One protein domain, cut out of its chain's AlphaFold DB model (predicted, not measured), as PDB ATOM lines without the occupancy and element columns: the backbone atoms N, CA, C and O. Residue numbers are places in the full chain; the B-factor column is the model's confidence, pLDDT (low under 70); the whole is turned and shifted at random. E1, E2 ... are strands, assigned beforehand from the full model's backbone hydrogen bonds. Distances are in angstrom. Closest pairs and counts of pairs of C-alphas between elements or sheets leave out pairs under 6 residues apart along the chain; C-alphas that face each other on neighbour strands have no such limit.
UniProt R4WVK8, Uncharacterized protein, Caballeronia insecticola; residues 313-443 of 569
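AT A GLANCE: This is residues 313 to 443 of the 569 residues of an uncharacterized protein of Caballeronia insecticola (UniProt R4WVK8). The chain is wound in stacked turns, a solenoid in which short strands make one wall and long, bent strands make a V-shaped wall facing it. E1 with E2, E3 with E4, E5 with E6, and E7 with E8 and E9 make successive turns, and E10 begins a last, incomplete one. The printed part has 131 residues, with no named helix and ten named strands, E1 to E10 in chain order; the class is all strand. One parallel sheet has the order E1, E3, E5, E7, E10, and the other, branched, pairs E2 with E4, E4 with E6, and E6 with both E8 and E9, also parallel. The whole is compact, with a radius of gyration of the C-alphas of 14.3 A, and rounded, spanning 38 by 35 by 29 A.

IN THESE COORDINATES: Find C-alpha 313 at (-3.969, 12.164, -8.717), where E1, residues 313 to 315, begins. E2, residues 321 to 335, covers 25.6 A and bends by 115 degrees at residue 332. After E3, residues 347 to 349, read E4, residues 353 to 367, 27.0 A long, from C-alpha 353 at (-7.478, 15.385, -21.567); it bends by 103 degrees at residue 364. E5 is residues 375 to 379, and E6, residues 384 to 394, covers 26.7 A and bends by 73 degrees at residue 389. E7 is residues 405 to 408, E8 residues 414 to 417, and E9 residues 420 to 424, 13.8 A long. E10, residues 432 to 434, ends at C-alpha 434 at (9.991, 22.536, -18.467).

HOW THE PARTS SIT: Look first at E2 and E4, parallel at 1 degree, where N 322 and O 353 are 2.9 A apart, within hydrogen-bond range. On the other side of E4 lies E6, parallel at 2 degrees, with N 358 and O 386 at 2.8 A. E4 lies on one side of E6, and on the other side the pairing of E6 is staggered: with E8, N 385 and O 414 at 2.9 A, and with E9, N 394 and O 423 at 2.8 A. E8 runs on into E9 at 57 degrees across a break of 2 residues. This sheet is twisted, its C-alphas up to 9.0 A off the best plane. In the other sheet, the edge strand E1 pairs with E3, N 348 and O 313 at 3.0 A; E3 with E5, N 349 and O 378 at 2.8 A; E5 with E7, N 379 and O 408 at 2.8 A; and E7 with the edge strand E10, N 407 and O 433 at 2.9 A. E4 and E5 are near each other, with 5 pairs of C-alphas within 10 A, while E2 and E7, for instance, are apart.

THE WHOLE: The C-alphas of Gly 318 and Pro 428 are the two farthest apart, at 41.3 A. The printed part has no cut, and its one long link, E2 to E3, has 11 residues. The mean pLDDT of the printed part is 74.6; look for values under 70 at residues 337 to 344, 368 to 374, 396 to 405, 418 and 424 to 443.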
ATOM      1  N   LEU A 313      -2.898  12.425  -7.767       92.31
ATOM      2  CA  LEU A 313      -3.969  12.164  -8.717       92.31
ATOM      3  C   LEU A 313      -3.408  11.662 -10.049       92.31
ATOM      4  O   LEU A 313      -2.417  12.204 -10.559       92.31
ATOM      5  N   ARG A 314      -4.099  10.697 -10.653       91.81
ATOM      6  CA  ARG A 314      -3.829  10.214 -12.008       91.81
ATOM      7  C   ARG A 314      -5.081  10.158 -12.873       91.81
ATOM      8  O   ARG A 314      -6.189   9.982 -12.379       91.81
ATOM      9  N   THR A 315      -4.885  10.220 -14.184       93.75
ATOM     10  CA  THR A 315      -5.892   9.774 -15.159       93.75
ATOM     11  C   THR A 315      -5.766   8.263 -15.360       93.75
ATOM     12  O   THR A 315      -4.647   7.806 -15.601       93.75
ATOM     13  N   ARG A 316      -6.862   7.496 -15.306       91.88
ATOM     14  CA  ARG A 316      -6.841   6.050 -15.614       91.88
ATOM     15  C   ARG A 316      -6.809   5.766 -17.119       91.88
ATOM     16  O   ARG A 316      -7.154   6.616 -17.946       91.88
ATOM     17  N   ASP A 317      -6.434   4.532 -17.455       88.25
ATOM     18  CA  ASP A 317      -6.489   3.984 -18.810       88.25
ATOM     19  C   ASP A 317      -7.942   3.962 -19.305       88.25
ATOM     20  O   ASP A 317      -8.765   3.206 -18.805       88.25
ATOM     21  N   GLY A 318      -8.262   4.812 -20.283       90.56
ATOM     22  CA  GLY A 318      -9.634   5.003 -20.773       90.56
ATOM     23  C   GLY A 318     -10.205   6.398 -20.509       90.56
ATOM     24  O   GLY A 318     -11.264   6.737 -21.047       90.56
ATOM     25  N   ASN A 319      -9.496   7.249 -19.757       96.06
ATOM     26  CA  ASN A 319      -9.857   8.659 -19.676       96.06
ATOM     27  C   ASN A 319      -9.782   9.307 -21.070       96.06
ATOM     28  O   ASN A 319      -8.766   9.220 -21.758       96.06
ATOM     29  N   THR A 320     -10.861   9.983 -21.460       96.62
ATOM     30  CA  THR A 320     -10.947  10.820 -22.664       96.62
ATOM     31  C   THR A 320     -10.935  12.296 -22.283       96.62
ATOM     32  O   THR A 320     -10.151  13.062 -22.841       96.62
ATOM     33  N   GLN A 321     -11.764  12.686 -21.312       96.25
ATOM     34  CA  GLN A 321     -11.851  14.050 -20.792       96.25
ATOM     35  C   GLN A 321     -12.275  14.018 -19.323       96.25
ATOM     36  O   GLN A 321     -13.332  13.483 -19.017       96.25
ATOM     37  N   SER A 322     -11.510  14.655 -18.439       97.88
ATOM     38  CA  SER A 322     -11.915  14.901 -17.050       97.88
ATOM     39  C   SER A 322     -11.870  16.394 -16.704       97.88
ATOM     40  O   SER A 322     -11.120  17.149 -17.324       97.88
ATOM     41  N   ASP A 323     -12.658  16.825 -15.720       97.69
ATOM     42  CA  ASP A 323     -12.594  18.175 -15.134       97.69
ATOM     43  C   ASP A 323     -12.622  18.085 -13.606       97.69
ATOM     44  O   ASP A 323     -13.583  17.564 -13.028       97.69
ATOM     45  N   VAL A 324     -11.557  18.567 -12.963       98.38
ATOM     46  CA  VAL A 324     -11.295  18.373 -11.534       98.38
ATOM     47  C   VAL A 324     -10.909  19.689 -10.860       98.38
ATOM     48  O   VAL A 324     -10.031  20.420 -11.317       98.38
ATOM     49  N   THR A 325     -11.526  19.968  -9.714       98.56
ATOM     50  CA  THR A 325     -11.140  21.066  -8.817       98.56
ATOM     51  C   THR A 325     -10.742  20.522  -7.450       98.56
ATOM     52  O   THR A 325     -11.509  19.792  -6.829       98.56
ATOM     53  N   ILE A 326      -9.569  20.909  -6.956       98.62
ATOM     54  CA  ILE A 326      -9.049  20.551  -5.635       98.62
ATOM     55  C   ILE A 326      -8.859  21.834  -4.821       98.62
ATOM     56  O   ILE A 326      -8.208  22.766  -5.287       98.62
ATOM     57  N   GLY A 327      -9.401  21.912  -3.607       98.56
ATOM     58  CA  GLY A 327      -9.226  23.080  -2.741       98.56
ATOM     59  C   GLY A 327      -7.794  23.187  -2.217       98.56
ATOM     60  O   GLY A 327      -7.099  24.159  -2.515       98.56
ATOM     61  N   SER A 328      -7.319  22.175  -1.490       97.94
ATOM     62  CA  SER A 328      -5.933  22.126  -1.008       97.94
ATOM     63  C   SER A 328      -5.342  20.723  -0.965       97.94
ATOM     64  O   SER A 328      -6.054  19.758  -0.708       97.94
ATOM     65  N   ILE A 329      -4.028  20.622  -1.142       96.50
ATOM     66  CA  ILE A 329      -3.245  19.393  -1.002       96.50
ATOM     67  C   ILE A 329      -2.174  19.637   0.058       96.50
ATOM     68  O   ILE A 329      -1.402  20.586  -0.073       96.50
ATOM     69  N   THR A 330      -2.122  18.802   1.095       95.12
ATOM     70  CA  THR A 330      -1.141  18.921   2.182       95.12
ATOM     71  C   THR A 330      -0.528  17.579   2.571       95.12
ATOM     72  O   THR A 330      -1.092  16.528   2.275       95.12
ATOM     73  N   GLY A 331       0.625  17.605   3.243       91.94
ATOM     74  CA  GLY A 331       1.212  16.418   3.872       91.94
ATOM     75  C   GLY A 331       2.551  15.976   3.287       91.94
ATOM     76  O   GLY A 331       3.408  16.812   2.996       91.94
ATOM     77  N   TRP A 332       2.754  14.662   3.193       86.94
ATOM     78  CA  TRP A 332       4.028  14.028   2.850       86.94
ATOM     79  C   TRP A 332       3.864  13.088   1.664       86.94
ATOM     80  O   TRP A 332       3.008  12.209   1.692       86.94
ATOM     81  N   LEU A 333       4.702  13.235   0.644       81.81
ATOM     82  CA  LEU A 333       4.663  12.398  -0.547       81.81
ATOM     83  C   LEU A 333       6.041  11.812  -0.834       81.81
ATOM     84  O   LEU A 333       7.004  12.554  -0.995       81.81
ATOM     85  N   THR A 334       6.118  10.493  -0.977       79.69
ATOM     86  CA  THR A 334       7.314   9.832  -1.507       79.69
ATOM     87  C   THR A 334       7.124   9.543  -2.990       79.69
ATOM     88  O   THR A 334       6.215   8.805  -3.362       79.69
ATOM     89  N   ILE A 335       7.989  10.095  -3.835       74.38
ATOM     90  CA  ILE A 335       8.046   9.794  -5.266       74.38
ATOM     91  C   ILE A 335       9.281   8.911  -5.515       74.38
ATOM     92  O   ILE A 335      10.414   9.334  -5.285       74.38
ATOM     93  N   SER A 336       9.055   7.672  -5.954       70.12
ATOM     94  CA  SER A 336      10.085   6.660  -6.254       70.12
ATOM     95  C   SER A 336       9.987   6.117  -7.695       70.12
ATOM     96  O   SER A 336       9.218   6.638  -8.506       70.12
ATOM     97  N   ASP A 337      10.775   5.118  -8.090       59.09
ATOM     98  CA  ASP A 337      10.671   4.527  -9.434       59.09
ATOM     99  C   ASP A 337       9.514   3.512  -9.531       59.09
ATOM    100  O   ASP A 337       9.215   2.798  -8.574       59.09
ATOM    101  N   MET A 338       8.880   3.424 -10.704       51.97
ATOM    102  CA  MET A 338       7.918   2.371 -11.048       51.97
ATOM    103  C   MET A 338       8.355   1.740 -12.364       51.97
ATOM    104  O   MET A 338       8.227   2.341 -13.430       51.97
ATOM    105  N   THR A 339       8.780   0.482 -12.307       49.78
ATOM    106  CA  THR A 339       9.071  -0.340 -13.492       49.78
ATOM    107  C   THR A 339       7.816  -0.677 -14.309       49.78
ATOM    108  O   THR A 339       7.936  -1.095 -15.458       49.78
ATOM    109  N   GLN A 340       6.617  -0.491 -13.737       46.19
ATOM    110  CA  GLN A 340       5.347  -0.954 -14.312       46.19
ATOM    111  C   GLN A 340       4.383   0.176 -14.732       46.19
ATOM    112  O   GLN A 340       3.559  -0.040 -15.615       46.19
ATOM    113  N   TYR A 341       4.528   1.388 -14.181       51.00
ATOM    114  CA  TYR A 341       3.713   2.569 -14.515       51.00
ATOM    115  C   TYR A 341       4.633   3.781 -14.657       51.00
ATOM    116  O   TYR A 341       4.830   4.561 -13.728       51.00
ATOM    117  N   ALA A 342       5.301   3.852 -15.808       48.31
ATOM    118  CA  ALA A 342       6.364   4.806 -16.079       48.31
ATOM    119  C   ALA A 342       5.945   6.249 -15.734       48.31
ATOM    120  O   ALA A 342       4.949   6.737 -16.265       48.31
ATOM    121  N   MET A 343       6.797   6.922 -14.943       57.22
ATOM    122  CA  MET A 343       6.793   8.352 -14.561       57.22
ATOM    123  C   MET A 343       6.200   8.633 -13.167       57.22
ATOM    124  O   MET A 343       5.142   9.244 -13.052       57.22
ATOM    125  N   GLY A 344       6.897   8.235 -12.091       66.19
ATOM    126  CA  GLY A 344       6.604   8.722 -10.733       66.19
ATOM    127  C   GLY A 344       6.532  10.253 -10.717       66.19
ATOM    128  O   GLY A 344       7.508  10.896 -11.096       66.19
ATOM    129  N   ALA A 345       5.366  10.807 -10.367       76.50
ATOM    130  CA  ALA A 345       5.065  12.238 -10.393       76.50
ATOM    131  C   ALA A 345       3.961  12.573  -9.381       76.50
ATOM    132  O   ALA A 345       3.112  11.732  -9.091       76.50
ATOM    133  N   LEU A 346       3.922  13.822  -8.904       83.06
ATOM    134  CA  LEU A 346       2.834  14.332  -8.062       83.06
ATOM    135  C   LEU A 346       1.478  14.180  -8.766       83.06
ATOM    136  O   LEU A 346       0.509  13.719  -8.169       83.06
ATOM    137  N   PHE A 347       1.442  14.544 -10.050       89.12
ATOM    138  CA  PHE A 347       0.298  14.372 -10.937       89.12
ATOM    139  C   PHE A 347       0.695  13.557 -12.163       89.12
ATOM    140  O   PHE A 347       1.690  13.874 -12.824       89.12
ATOM    141  N   GLN A 348      -0.105  12.539 -12.474       88.75
ATOM    142  CA  GLN A 348       0.133  11.598 -13.571       88.75
ATOM    143  C   GLN A 348      -1.027  11.624 -14.572       88.75
ATOM    144  O   GLN A 348      -1.892  10.747 -14.590       88.75
ATOM    145  N   PHE A 349      -1.055  12.640 -15.429       91.25
ATOM    146  CA  PHE A 349      -2.091  12.814 -16.449       91.25
ATOM    147  C   PHE A 349      -1.553  12.436 -17.829       91.25
ATOM    148  O   PHE A 349      -1.102  13.277 -18.620       91.25
ATOM    149  N   TYR A 350      -1.553  11.131 -18.093       87.12
ATOM    150  CA  TYR A 350      -1.008  10.535 -19.312       87.12
ATOM    151  C   TYR A 350      -2.085  10.062 -20.301       87.12
ATOM    152  O   TYR A 350      -1.772   9.923 -21.488       87.12
ATOM    153  N   ALA A 351      -3.320   9.841 -19.835       91.00
ATOM    154  CA  ALA A 351      -4.443   9.332 -20.617       91.00
ATOM    155  C   ALA A 351      -5.538  10.397 -20.749       91.00
ATOM    156  O   ALA A 351      -6.016  10.933 -19.750       91.00
ATOM    157  N   GLY A 352      -5.948  10.690 -21.986       93.06
ATOM    158  CA  GLY A 352      -6.976  11.690 -22.280       93.06
ATOM    159  C   GLY A 352      -6.625  13.108 -21.834       93.06
ATOM    160  O   GLY A 352      -5.545  13.383 -21.310       93.06
ATOM    161  N   ALA A 353      -7.556  14.025 -22.070       95.19
ATOM    162  CA  ALA A 353      -7.478  15.385 -21.567       95.19
ATOM    163  C   ALA A 353      -7.976  15.469 -20.119       95.19
ATOM    164  O   ALA A 353      -8.883  14.745 -19.700       95.19
ATOM    165  N   ILE A 354      -7.378  16.371 -19.350       96.50
ATOM    166  CA  ILE A 354      -7.874  16.757 -18.032       96.50
ATOM    167  C   ILE A 354      -7.725  18.261 -17.852       96.50
ATOM    168  O   ILE A 354      -6.657  18.818 -18.110       96.50
ATOM    169  N   ASP A 355      -8.800  18.897 -17.407       96.50
ATOM    170  CA  ASP A 355      -8.777  20.256 -16.886       96.50
ATOM    171  C   ASP A 355      -8.658  20.180 -15.366       96.50
ATOM    172  O   ASP A 355      -9.425  19.473 -14.710       96.50
ATOM    173  N   ILE A 356      -7.661  20.868 -14.805       96.31
ATOM    174  CA  ILE A 356      -7.398  20.828 -13.367       96.31
ATOM    175  C   ILE A 356      -7.220  22.222 -12.777       96.31
ATOM    176  O   ILE A 356      -6.540  23.082 -13.345       96.31
ATOM    177  N   ARG A 357      -7.825  22.415 -11.604       96.12
ATOM    178  CA  ARG A 357      -7.675  23.605 -10.764       96.12
ATOM    179  C   ARG A 357      -7.329  23.172  -9.351       96.12
ATOM    180  O   ARG A 357      -8.071  22.391  -8.763       96.12
ATOM    181  N   VAL A 358      -6.231  23.667  -8.799       96.31
ATOM    182  CA  VAL A 358      -5.806  23.377  -7.425       96.31
ATOM    183  C   VAL A 358      -5.629  24.688  -6.675       96.31
ATOM    184  O   VAL A 358      -4.833  25.516  -7.099       96.31
ATOM    185  N   GLY A 359      -6.341  24.895  -5.567       94.06
ATOM    186  CA  GLY A 359      -6.277  26.147  -4.807       94.06
ATOM    187  C   GLY A 359      -4.953  26.339  -4.060       94.06
ATOM    188  O   GLY A 359      -4.324  27.387  -4.184       94.06
ATOM    189  N   ARG A 360      -4.502  25.332  -3.307       92.69
ATOM    190  CA  ARG A 360      -3.216  25.358  -2.589       92.69
ATOM    191  C   ARG A 360      -2.521  24.000  -2.603       92.69
ATOM    192  O   ARG A 360      -3.172  22.970  -2.467       92.69
ATOM    193  N   ILE A 361      -1.197  23.998  -2.686       92.75
ATOM    194  CA  ILE A 361      -0.343  22.820  -2.510       92.75
ATOM    195  C   ILE A 361       0.693  23.142  -1.429       92.75
ATOM    196  O   ILE A 361       1.374  24.156  -1.523       92.75
ATOM    197  N   ASP A 362       0.801  22.304  -0.401       91.88
ATOM    198  CA  ASP A 362       1.784  22.429   0.682       91.88
ATOM    199  C   ASP A 362       2.309  21.041   1.075       91.88
ATOM    200  O   ASP A 362       1.729  20.350   1.914       91.88
ATOM    201  N   LEU A 363       3.363  20.585   0.398       89.38
ATOM    202  CA  LEU A 363       3.851  19.209   0.512       89.38
ATOM    203  C   LEU A 363       5.314  19.145   0.939       89.38
ATOM    204  O   LEU A 363       6.161  19.867   0.414       89.38
ATOM    205  N   ASN A 364       5.615  18.190   1.816       86.00
ATOM    206  CA  ASN A 364       6.964  17.664   1.977       86.00
ATOM    207  C   ASN A 364       7.123  16.487   1.010       86.00
ATOM    208  O   ASN A 364       6.335  15.541   1.042       86.00
ATOM    209  N   VAL A 365       8.107  16.554   0.122       81.00
ATOM    210  CA  VAL A 365       8.331  15.553  -0.918       81.00
ATOM    211  C   VAL A 365       9.652  14.849  -0.660       81.00
ATOM    212  O   VAL A 365      10.714  15.466  -0.686       81.00
ATOM    213  N   LYS A 366       9.583  13.538  -0.462       79.06
ATOM    214  CA  LYS A 366      10.743  12.656  -0.489       79.06
ATOM    215  C   LYS A 366      10.917  12.112  -1.901       79.06
ATOM    216  O   LYS A 366       9.955  11.638  -2.504       79.06
ATOM    217  N   TRP A 367      12.133  12.171  -2.433       72.56
ATOM    218  CA  TRP A 367      12.443  11.698  -3.782       72.56
ATOM    219  C   TRP A 367      13.508  10.602  -3.741       72.56
ATOM    220  O   TRP A 367      14.622  10.839  -3.276       72.56
ATOM    221  N   SER A 368      13.206   9.427  -4.292       66.75
ATOM    222  CA  SER A 368      14.173   8.330  -4.437       66.75
ATOM    223  C   SER A 368      14.316   7.915  -5.912       66.75
ATOM    224  O   SER A 368      13.318   7.615  -6.556       66.75
ATOM    225  N   ASN A 369      15.548   7.911  -6.440       59.00
ATOM    226  CA  ASN A 369      15.990   7.467  -7.788       59.00
ATOM    227  C   ASN A 369      15.252   6.230  -8.383       59.00
ATOM    228  O   ASN A 369      14.808   5.387  -7.613       59.00
ATOM    229  N   ALA A 370      15.176   5.944  -9.699       51.12
ATOM    230  CA  ALA A 370      15.747   6.530 -10.924       51.12
ATOM    231  C   ALA A 370      14.964   6.044 -12.178       51.12
ATOM    232  O   ALA A 370      15.062   4.874 -12.533       51.12
ATOM    233  N   SER A 371      14.294   6.935 -12.924       49.66
ATOM    234  CA  SER A 371      13.869   6.661 -14.313       49.66
ATOM    235  C   SER A 371      14.683   7.518 -15.293       49.66
ATOM    236  O   SER A 371      15.297   8.511 -14.902       49.66
ATOM    237  N   ALA A 372      14.689   7.181 -16.588       52.56
ATOM    238  CA  ALA A 372      15.392   7.967 -17.611       52.56
ATOM    239  C   ALA A 372      14.850   9.410 -17.773       52.56
ATOM    240  O   ALA A 372      15.489  10.237 -18.428       52.56
ATOM    241  N   THR A 373      13.671   9.738 -17.223       62.50
ATOM    242  CA  THR A 373      13.072  11.083 -17.293       62.50
ATOM    243  C   THR A 373      12.155  11.322 -16.081       62.50
ATOM    244  O   THR A 373      10.992  10.913 -16.110       62.50
ATOM    245  N   PRO A 374      12.643  11.959 -15.001       67.44
ATOM    246  CA  PRO A 374      11.863  12.147 -13.776       67.44
ATOM    247  C   PRO A 374      10.865  13.304 -13.918       67.44
ATOM    248  O   PRO A 374      11.279  14.427 -14.181       67.44
ATOM    249  N   TYR A 375       9.561  13.073 -13.733       74.12
ATOM    250  CA  TYR A 375       8.544  14.135 -13.784       74.12
ATOM    251  C   TYR A 375       8.094  14.510 -12.380       74.12
ATOM    252  O   TYR A 375       7.767  13.653 -11.575       74.12
ATOM    253  N   PHE A 376       8.017  15.801 -12.091       75.69
ATOM    254  CA  PHE A 376       7.303  16.275 -10.911       75.69
ATOM    255  C   PHE A 376       5.811  16.439 -11.223       75.69
ATOM    256  O   PHE A 376       4.966  16.024 -10.437       75.69
ATOM    257  N   ILE A 377       5.486  16.968 -12.408       81.75
ATOM    258  CA  ILE A 377       4.126  17.024 -12.957       81.75
ATOM    259  C   ILE A 377       4.164  16.506 -14.391       81.75
ATOM    260  O   ILE A 377       4.942  16.999 -15.213       81.75
ATOM    261  N   LEU A 378       3.287  15.550 -14.694       85.00
ATOM    262  CA  LEU A 378       3.019  15.080 -16.043       85.00
ATOM    263  C   LEU A 378       1.586  15.438 -16.434       85.00
ATOM    264  O   LEU A 378       0.644  14.778 -16.007       85.00
ATOM    265  N   HIS A 379       1.425  16.446 -17.286       88.44
ATOM    266  CA  HIS A 379       0.130  16.854 -17.824       88.44
ATOM    267  C   HIS A 379       0.214  17.003 -19.341       88.44
ATOM    268  O   HIS A 379       0.718  17.997 -19.861       88.44
ATOM    269  N   ARG A 380      -0.211  15.962 -20.070       86.62
ATOM    270  CA  ARG A 380      -0.043  15.899 -21.534       86.62
ATOM    271  C   ARG A 380      -1.101  16.687 -22.297       86.62
ATOM    272  O   ARG A 380      -0.763  17.392 -23.245       86.62
ATOM    273  N   TYR A 381      -2.361  16.555 -21.890       89.69
ATOM    274  CA  TYR A 381      -3.515  17.078 -22.616       89.69
ATOM    275  C   TYR A 381      -4.502  17.752 -21.658       89.69
ATOM    276  O   TYR A 381      -4.682  17.309 -20.525       89.69
ATOM    277  N   GLY A 382      -5.149  18.814 -22.128       90.25
ATOM    278  CA  GLY A 382      -6.057  19.634 -21.332       90.25
ATOM    279  C   GLY A 382      -6.095  21.068 -21.843       90.25
ATOM    280  O   GLY A 382      -5.186  21.516 -22.548       90.25
ATOM    281  N   SER A 383      -7.152  21.780 -21.486       90.44
ATOM    282  CA  SER A 383      -7.343  23.199 -21.785       90.44
ATOM    283  C   SER A 383      -6.995  24.091 -20.595       90.44
ATOM    284  O   SER A 383      -6.791  25.291 -20.789       90.44
ATOM    285  N   ILE A 384      -6.931  23.543 -19.377       87.50
ATOM    286  CA  ILE A 384      -6.760  24.300 -18.130       87.50
ATOM    287  C   ILE A 384      -5.791  23.576 -17.188       87.50
ATOM    288  O   ILE A 384      -5.963  22.396 -16.883       87.50
ATOM    289  N   ALA A 385      -4.791  24.311 -16.708       88.62
ATOM    290  CA  ALA A 385      -3.866  23.896 -15.660       88.62
ATOM    291  C   ALA A 385      -3.634  25.083 -14.711       88.62
ATOM    292  O   ALA A 385      -2.755  25.920 -14.938       88.62
ATOM    293  N   GLU A 386      -4.463  25.185 -13.675       87.06
ATOM    294  CA  GLU A 386      -4.425  26.287 -12.711       87.06
ATOM    295  C   GLU A 386      -3.981  25.768 -11.343       87.06
ATOM    296  O   GLU A 386      -4.617  24.893 -10.754       87.06
ATOM    297  N   TYR A 387      -2.899  26.331 -10.819       86.62
ATOM    298  CA  TYR A 387      -2.401  26.050  -9.477       86.62
ATOM    299  C   TYR A 387      -2.348  27.376  -8.717       86.62
ATOM    300  O   TYR A 387      -1.787  28.344  -9.215       86.62
ATOM    301  N   GLY A 388      -2.964  27.472  -7.545       82.19
ATOM    302  CA  GLY A 388      -2.893  28.668  -6.712       82.19
ATOM    303  C   GLY A 388      -1.554  28.737  -5.985       82.19
ATOM    304  O   GLY A 388      -0.502  28.737  -6.622       82.19
ATOM    305  N   ASP A 389      -1.580  28.802  -4.658       83.00
ATOM    306  CA  ASP A 389      -0.352  28.903  -3.866       83.00
ATOM    307  C   ASP A 389       0.330  27.542  -3.738       83.00
ATOM    308  O   ASP A 389      -0.283  26.575  -3.284       83.00
ATOM    309  N   VAL A 390       1.603  27.459  -4.110       81.62
ATOM    310  CA  VAL A 390       2.369  26.213  -4.065       81.62
ATOM    311  C   VAL A 390       3.607  26.371  -3.198       81.62
ATOM    312  O   VAL A 390       4.477  27.199  -3.464       81.62
ATOM    313  N   ARG A 391       3.702  25.514  -2.183       84.88
ATOM    314  CA  ARG A 391       4.869  25.310  -1.336       84.88
ATOM    315  C   ARG A 391       5.293  23.848  -1.403       84.88
ATOM    316  O   ARG A 391       4.503  22.968  -1.075       84.88
ATOM    317  N   ILE A 392       6.539  23.592  -1.789       82.44
ATOM    318  CA  ILE A 392       7.118  22.245  -1.770       82.44
ATOM    319  C   ILE A 392       8.446  22.267  -1.014       82.44
ATOM    320  O   ILE A 392       9.353  23.009  -1.385       82.44
ATOM    321  N   SER A 393       8.580  21.427   0.006       80.19
ATOM    322  CA  SER A 393       9.839  21.205   0.724       80.19
ATOM    323  C   SER A 393      10.363  19.802   0.418       80.19
ATOM    324  O   SER A 393       9.614  18.841   0.536       80.19
ATOM    325  N   PHE A 394      11.626  19.656   0.030       76.00
ATOM    326  CA  PHE A 394      12.214  18.350  -0.293       76.00
ATOM    327  C   PHE A 394      13.039  17.802   0.884       76.00
ATOM    328  O   PHE A 394      13.983  18.472   1.307       76.00
ATOM    329  N   ASP A 395      12.684  16.602   1.370       72.81
ATOM    330  CA  ASP A 395      13.346  15.828   2.444       72.81
ATOM    331  C   ASP A 395      13.997  14.543   1.843       72.81
ATOM    332  O   ASP A 395      13.326  13.538   1.641       72.81
ATOM    333  N   ASP A 396      15.292  14.601   1.514       61.38
ATOM    334  CA  ASP A 396      16.319  13.524   1.451       61.38
ATOM    335  C   ASP A 396      16.278  12.176   0.621       61.38
ATOM    336  O   ASP A 396      15.260  11.508   0.453       61.38
ATOM    337  N   THR A 397      17.515  11.754   0.235       55.78
ATOM    338  CA  THR A 397      18.200  10.426   0.042       55.78
ATOM    339  C   THR A 397      17.859   9.364  -1.038       55.78
ATOM    340  O   THR A 397      17.493   8.236  -0.723       55.78
ATOM    341  N   ALA A 398      18.266   9.587  -2.298       47.16
ATOM    342  CA  ALA A 398      19.032   8.589  -3.084       47.16
ATOM    343  C   ALA A 398      19.648   9.232  -4.345       47.16
ATOM    344  O   ALA A 398      18.994   9.316  -5.374       47.16
ATOM    345  N   ALA A 399      20.913   9.655  -4.254       42.28
ATOM    346  CA  ALA A 399      21.845   9.958  -5.351       42.28
ATOM    347  C   ALA A 399      21.332  10.775  -6.574       42.28
ATOM    348  O   ALA A 399      20.690  10.244  -7.467       42.28
ATOM    349  N   GLN A 400      21.877  11.992  -6.725       51.06
ATOM    350  CA  GLN A 400      22.033  12.784  -7.970       51.06
ATOM    351  C   GLN A 400      20.860  13.693  -8.409       51.06
ATOM    352  O   GLN A 400      20.024  13.272  -9.202       51.06
ATOM    353  N   PRO A 401      20.907  15.014  -8.145       47.41
ATOM    354  CA  PRO A 401      20.186  15.990  -8.960       47.41
ATOM    355  C   PRO A 401      20.987  16.399 -10.217       47.41
ATOM    356  O   PRO A 401      20.886  17.528 -10.687       47.41
ATOM    357  N   SER A 402      21.793  15.513 -10.825       46.62
ATOM    358  CA  SER A 402      22.290  15.797 -12.187       46.62
ATOM    359  C   SER A 402      21.127  15.849 -13.198       46.62
ATOM    360  O   SER A 402      21.184  16.579 -14.197       46.62
ATOM    361  N   GLN A 403      20.040  15.130 -12.898       53.09
ATOM    362  CA  GLN A 403      18.805  15.102 -13.671       53.09
ATOM    363  C   GLN A 403      17.839  16.204 -13.226       53.09
ATOM    364  O   GLN A 403      17.705  16.509 -12.044       53.09
ATOM    365  N   ALA A 404      17.183  16.832 -14.199       60.47
ATOM    366  CA  ALA A 404      16.155  17.826 -13.932       60.47
ATOM    367  C   ALA A 404      14.828  17.133 -13.638       60.47
ATOM    368  O   ALA A 404      14.439  16.264 -14.414       60.47
ATOM    369  N   MET A 405      14.111  17.558 -12.598       68.19
ATOM    370  CA  MET A 405      12.701  17.208 -12.457       68.19
ATOM    371  C   MET A 405      11.898  17.935 -13.530       68.19
ATOM    372  O   MET A 405      11.959  19.163 -13.653       68.19
ATOM    373  N   TYR A 406      11.131  17.180 -14.300       71.19
ATOM    374  CA  TYR A 406      10.392  17.704 -15.425       71.19
ATOM    375  C   TYR A 406       8.993  18.147 -15.042       71.19
ATOM    376  O   TYR A 406       8.247  17.470 -14.337       71.19
ATOM    377  N   TRP A 407       8.656  19.318 -15.547       77.94
ATOM    378  CA  TRP A 407       7.331  19.887 -15.503       77.94
ATOM    379  C   TRP A 407       6.801  19.856 -16.924       77.94
ATOM    380  O   TRP A 407       7.335  20.525 -17.813       77.94
ATOM    381  N   GLN A 408       5.780  19.043 -17.154       79.69
ATOM    382  CA  GLN A 408       5.089  18.998 -18.429       79.69
ATOM    383  C   GLN A 408       3.652  19.446 -18.232       79.69
ATOM    384  O   GLN A 408       2.920  18.855 -17.447       79.69
ATOM    385  N   PHE A 409       3.269  20.451 -19.008       81.50
ATOM    386  CA  PHE A 409       1.898  20.922 -19.123       81.50
ATOM    387  C   PHE A 409       1.445  20.855 -20.583       81.50
ATOM    388  O   PHE A 409       2.299  20.793 -21.481       81.50
ATOM    389  N   PRO A 410       0.128  20.909 -20.846       81.62
ATOM    390  CA  PRO A 410      -0.375  20.914 -22.206       81.62
ATOM    391  C   PRO A 410       0.085  22.198 -22.929       81.62
ATOM    392  O   PRO A 410      -0.018  23.285 -22.350       81.62
ATOM    393  N   PRO A 411       0.561  22.114 -24.189       72.19
ATOM    394  CA  PRO A 411       1.075  23.271 -24.935       72.19
ATOM    395  C   PRO A 411       0.083  24.426 -25.115       72.19
ATOM    396  O   PRO A 411       0.475  25.587 -25.213       72.19
ATOM    397  N   SER A 412      -1.207  24.104 -25.175       73.06
ATOM    398  CA  SER A 412      -2.302  25.040 -25.440       73.06
ATOM    399  C   SER A 412      -3.161  25.349 -24.214       73.06
ATOM    400  O   SER A 412      -4.167  26.046 -24.350       73.06
ATOM    401  N   ALA A 413      -2.820  24.816 -23.036       75.94
ATOM    402  CA  ALA A 413      -3.617  25.052 -21.840       75.94
ATOM    403  C   ALA A 413      -3.501  26.508 -21.371       75.94
ATOM    404  O   ALA A 413      -2.429  27.121 -21.415       75.94
ATOM    405  N   LYS A 414      -4.600  27.044 -20.837       78.06
ATOM    406  CA  LYS A 414      -4.545  28.185 -19.925       78.06
ATOM    407  C   LYS A 414      -3.772  27.738 -18.691       78.06
ATOM    408  O   LYS A 414      -4.227  26.860 -17.962       78.06
ATOM    409  N   PHE A 415      -2.594  28.320 -18.506       80.06
ATOM    410  CA  PHE A 415      -1.708  28.020 -17.392       80.06
ATOM    411  C   PHE A 415      -1.605  29.229 -16.470       80.06
ATOM    412  O   PHE A 415      -1.289  30.334 -16.924       80.06
ATOM    413  N   SER A 416      -1.820  29.011 -15.178       75.88
ATOM    414  CA  SER A 416      -1.523  30.004 -14.151       75.88
ATOM    415  C   SER A 416      -0.981  29.336 -12.903       75.88
ATOM    416  O   SER A 416      -1.462  28.278 -12.499       75.88
ATOM    417  N   ILE A 417      -0.022  30.011 -12.281       75.31
ATOM    418  CA  ILE A 417       0.493  29.657 -10.970       75.31
ATOM    419  C   ILE A 417       0.399  30.867 -10.042       75.31
ATOM    420  O   ILE A 417       0.721  31.979 -10.472       75.31
ATOM    421  N   GLY A 418      -0.104  30.671  -8.823       69.25
ATOM    422  CA  GLY A 418      -0.165  31.691  -7.778       69.25
ATOM    423  C   GLY A 418       1.213  31.963  -7.176       69.25
ATOM    424  O   GLY A 418       2.217  32.008  -7.893       69.25
ATOM    425  N   SER A 419       1.289  32.162  -5.856       74.50
ATOM    426  CA  SER A 419       2.598  32.252  -5.200       74.50
ATOM    427  C   SER A 419       3.321  30.903  -5.250       74.50
ATOM    428  O   SER A 419       2.701  29.841  -5.202       74.50
ATOM    429  N   TRP A 420       4.646  30.944  -5.379       70.88
ATOM    430  CA  TRP A 420       5.470  29.750  -5.520       70.88
ATOM    431  C   TRP A 420       6.647  29.802  -4.554       70.88
ATOM    432  O   TRP A 420       7.414  30.763  -4.570       70.88
ATOM    433  N   ASN A 421       6.814  28.754  -3.752       73.81
ATOM    434  CA  ASN A 421       7.965  28.555  -2.886       73.81
ATOM    435  C   ASN A 421       8.444  27.101  -2.974       73.81
ATOM    436  O   ASN A 421       7.667  26.160  -2.802       73.81
ATOM    437  N   MET A 422       9.735  26.911  -3.213       73.19
ATOM    438  CA  MET A 422      10.377  25.607  -3.128       73.19
ATOM    439  C   MET A 422      11.569  25.695  -2.215       73.19
ATOM    440  O   MET A 422      12.315  26.661  -2.280       73.19
ATOM    441  N   GLU A 423      11.776  24.654  -1.427       70.19
ATOM    442  CA  GLU A 423      12.882  24.568  -0.491       70.19
ATOM    443  C   GLU A 423      13.525  23.187  -0.598       70.19
ATOM    444  O   GLU A 423      12.840  22.166  -0.529       70.19
ATOM    445  N   ALA A 424      14.844  23.145  -0.756       65.94
ATOM    446  CA  ALA A 424      15.620  21.941  -0.489       65.94
ATOM    447  C   ALA A 424      16.127  22.019   0.946       65.94
ATOM    448  O   ALA A 424      16.843  22.963   1.274       65.94
ATOM    449  N   LYS A 425      15.779  21.043   1.789       63.94
ATOM    450  CA  LYS A 425      16.264  21.022   3.175       63.94
ATOM    451  C   LYS A 425      17.706  20.519   3.267       63.94
ATOM    452  O   LYS A 425      18.511  21.122   3.968       63.94
ATOM    453  N   ASP A 426      18.051  19.492   2.487       59.50
ATOM    454  CA  ASP A 426      19.346  18.797   2.596       59.50
ATOM    455  C   ASP A 426      20.318  19.049   1.422       59.50
ATOM    456  O   ASP A 426      21.432  18.523   1.410       59.50
ATOM    457  N   TYR A 427      19.938  19.866   0.427       54.56
ATOM    458  CA  TYR A 427      20.771  20.191  -0.742       54.56
ATOM    459  C   TYR A 427      20.808  21.697  -1.036       54.56
ATOM    460  O   TYR A 427      19.818  22.390  -0.828       54.56
ATOM    461  N   PRO A 428      21.916  22.219  -1.599       50.44
ATOM    462  CA  PRO A 428      22.037  23.644  -1.908       50.44
ATOM    463  C   PRO A 428      21.188  24.108  -3.103       50.44
ATOM    464  O   PRO A 428      21.066  25.312  -3.315       50.44
ATOM    465  N   TRP A 429      20.654  23.192  -3.922       51.62
ATOM    466  CA  TRP A 429      19.891  23.529  -5.130       51.62
ATOM    467  C   TRP A 429      18.979  22.378  -5.594       51.62
ATOM    468  O   TRP A 429      19.230  21.211  -5.295       51.62
ATOM    469  N   ILE A 430      17.945  22.714  -6.378       55.31
ATOM    470  CA  ILE A 430      17.023  21.786  -7.066       55.31
ATOM    471  C   ILE A 430      17.016  22.142  -8.555       55.31
ATOM    472  O   ILE A 430      16.934  23.319  -8.906       55.31
ATOM    473  N   LYS A 431      17.067  21.141  -9.445       59.59
ATOM    474  CA  LYS A 431      16.976  21.352 -10.898       59.59
ATOM    475  C   LYS A 431      15.571  21.048 -11.409       59.59
ATOM    476  O   LYS A 431      15.094  19.924 -11.279       59.59
ATOM    477  N   ILE A 432      14.944  22.035 -12.045       61.94
ATOM    478  CA  ILE A 432      13.603  21.925 -12.629       61.94
ATOM    479  C   ILE A 432      13.667  22.339 -14.090       61.94
ATOM    480  O   ILE A 432      14.184  23.411 -14.408       61.94
ATOM    481  N   SER A 433      13.128  21.501 -14.967       60.06
ATOM    482  CA  SER A 433      13.074  21.762 -16.403       60.06
ATOM    483  C   SER A 433      11.646  21.662 -16.909       60.06
ATOM    484  O   SER A 433      10.926  20.717 -16.608       60.06
ATOM    485  N   ASN A 434      11.246  22.616 -17.736       63.53
ATOM    486  CA  ASN A 434       9.991  22.536 -18.467       63.53
ATOM    487  C   ASN A 434      10.238  21.900 -19.837       63.53
ATOM    488  O   ASN A 434      11.126  22.347 -20.562       63.53
ATOM    489  N   VAL A 435       9.477  20.859 -20.177       57.03
ATOM    490  CA  VAL A 435       9.712  20.068 -21.397       57.03
ATOM    491  C   VAL A 435       9.115  20.732 -22.641       57.03
ATOM    492  O   VAL A 435       9.694  20.606 -23.714       57.03
ATOM    493  N   ASN A 436       7.996  21.460 -22.518       53.84
ATOM    494  CA  ASN A 436       7.187  21.853 -23.684       53.84
ATOM    495  C   ASN A 436       6.659  23.298 -23.683       53.84
ATOM    496  O   ASN A 436       6.203  23.761 -24.726       53.84
ATOM    497  N   ASN A 437       6.703  24.028 -22.560       48.03
ATOM    498  CA  ASN A 437       6.033  25.329 -22.453       48.03
ATOM    499  C   ASN A 437       7.009  26.510 -22.364       48.03
ATOM    500  O   ASN A 437       7.640  26.749 -21.340       48.03
ATOM    501  N   THR A 438       7.038  27.340 -23.406       39.81
ATOM    502  CA  THR A 438       7.731  28.643 -23.429       39.81
ATOM    503  C   THR A 438       7.051  29.719 -22.560       39.81
ATOM    504  O   THR A 438       7.606  30.796 -22.376       39.81
ATOM    505  N   ASN A 439       5.867  29.430 -21.997       34.66
ATOM    506  CA  ASN A 439       4.966  30.405 -21.363       34.66
ATOM    507  C   ASN A 439       4.905  30.364 -19.822       34.66
ATOM    508  O   ASN A 439       4.027  31.003 -19.240       34.66
ATOM    509  N   VAL A 440       5.796  29.642 -19.132       39.59
ATOM    510  CA  VAL A 440       5.779  29.625 -17.656       39.59
ATOM    511  C   VAL A 440       6.292  30.961 -17.119       39.59
ATOM    512  O   VAL A 440       7.492  31.227 -17.093       39.59
ATOM    513  N   ARG A 441       5.358  31.817 -16.699       38.28
ATOM    514  CA  ARG A 441       5.630  33.051 -15.958       38.28
ATOM    515  C   ARG A 441       5.601  32.727 -14.469       38.28
ATOM    516  O   ARG A 441       4.529  32.494 -13.925       38.28
ATOM    517  N   LEU A 442       6.765  32.709 -13.826       39.12
ATOM    518  CA  LEU A 442       6.858  32.671 -12.368       39.12
ATOM    519  C   LEU A 442       6.620  34.098 -11.836       39.12
ATOM    520  O   LEU A 442       7.341  35.011 -12.253       39.12
ATOM    521  N   PRO A 443       5.604  34.342 -10.988       30.81
ATOM    522  CA  PRO A 443       5.410  35.648 -10.371       30.81
ATOM    523  C   PRO A 443       6.507  35.965  -9.342       30.81
ATOM    524  O   PRO A 443       7.206  35.094  -8.830       30.81
TER     525      PRO A 443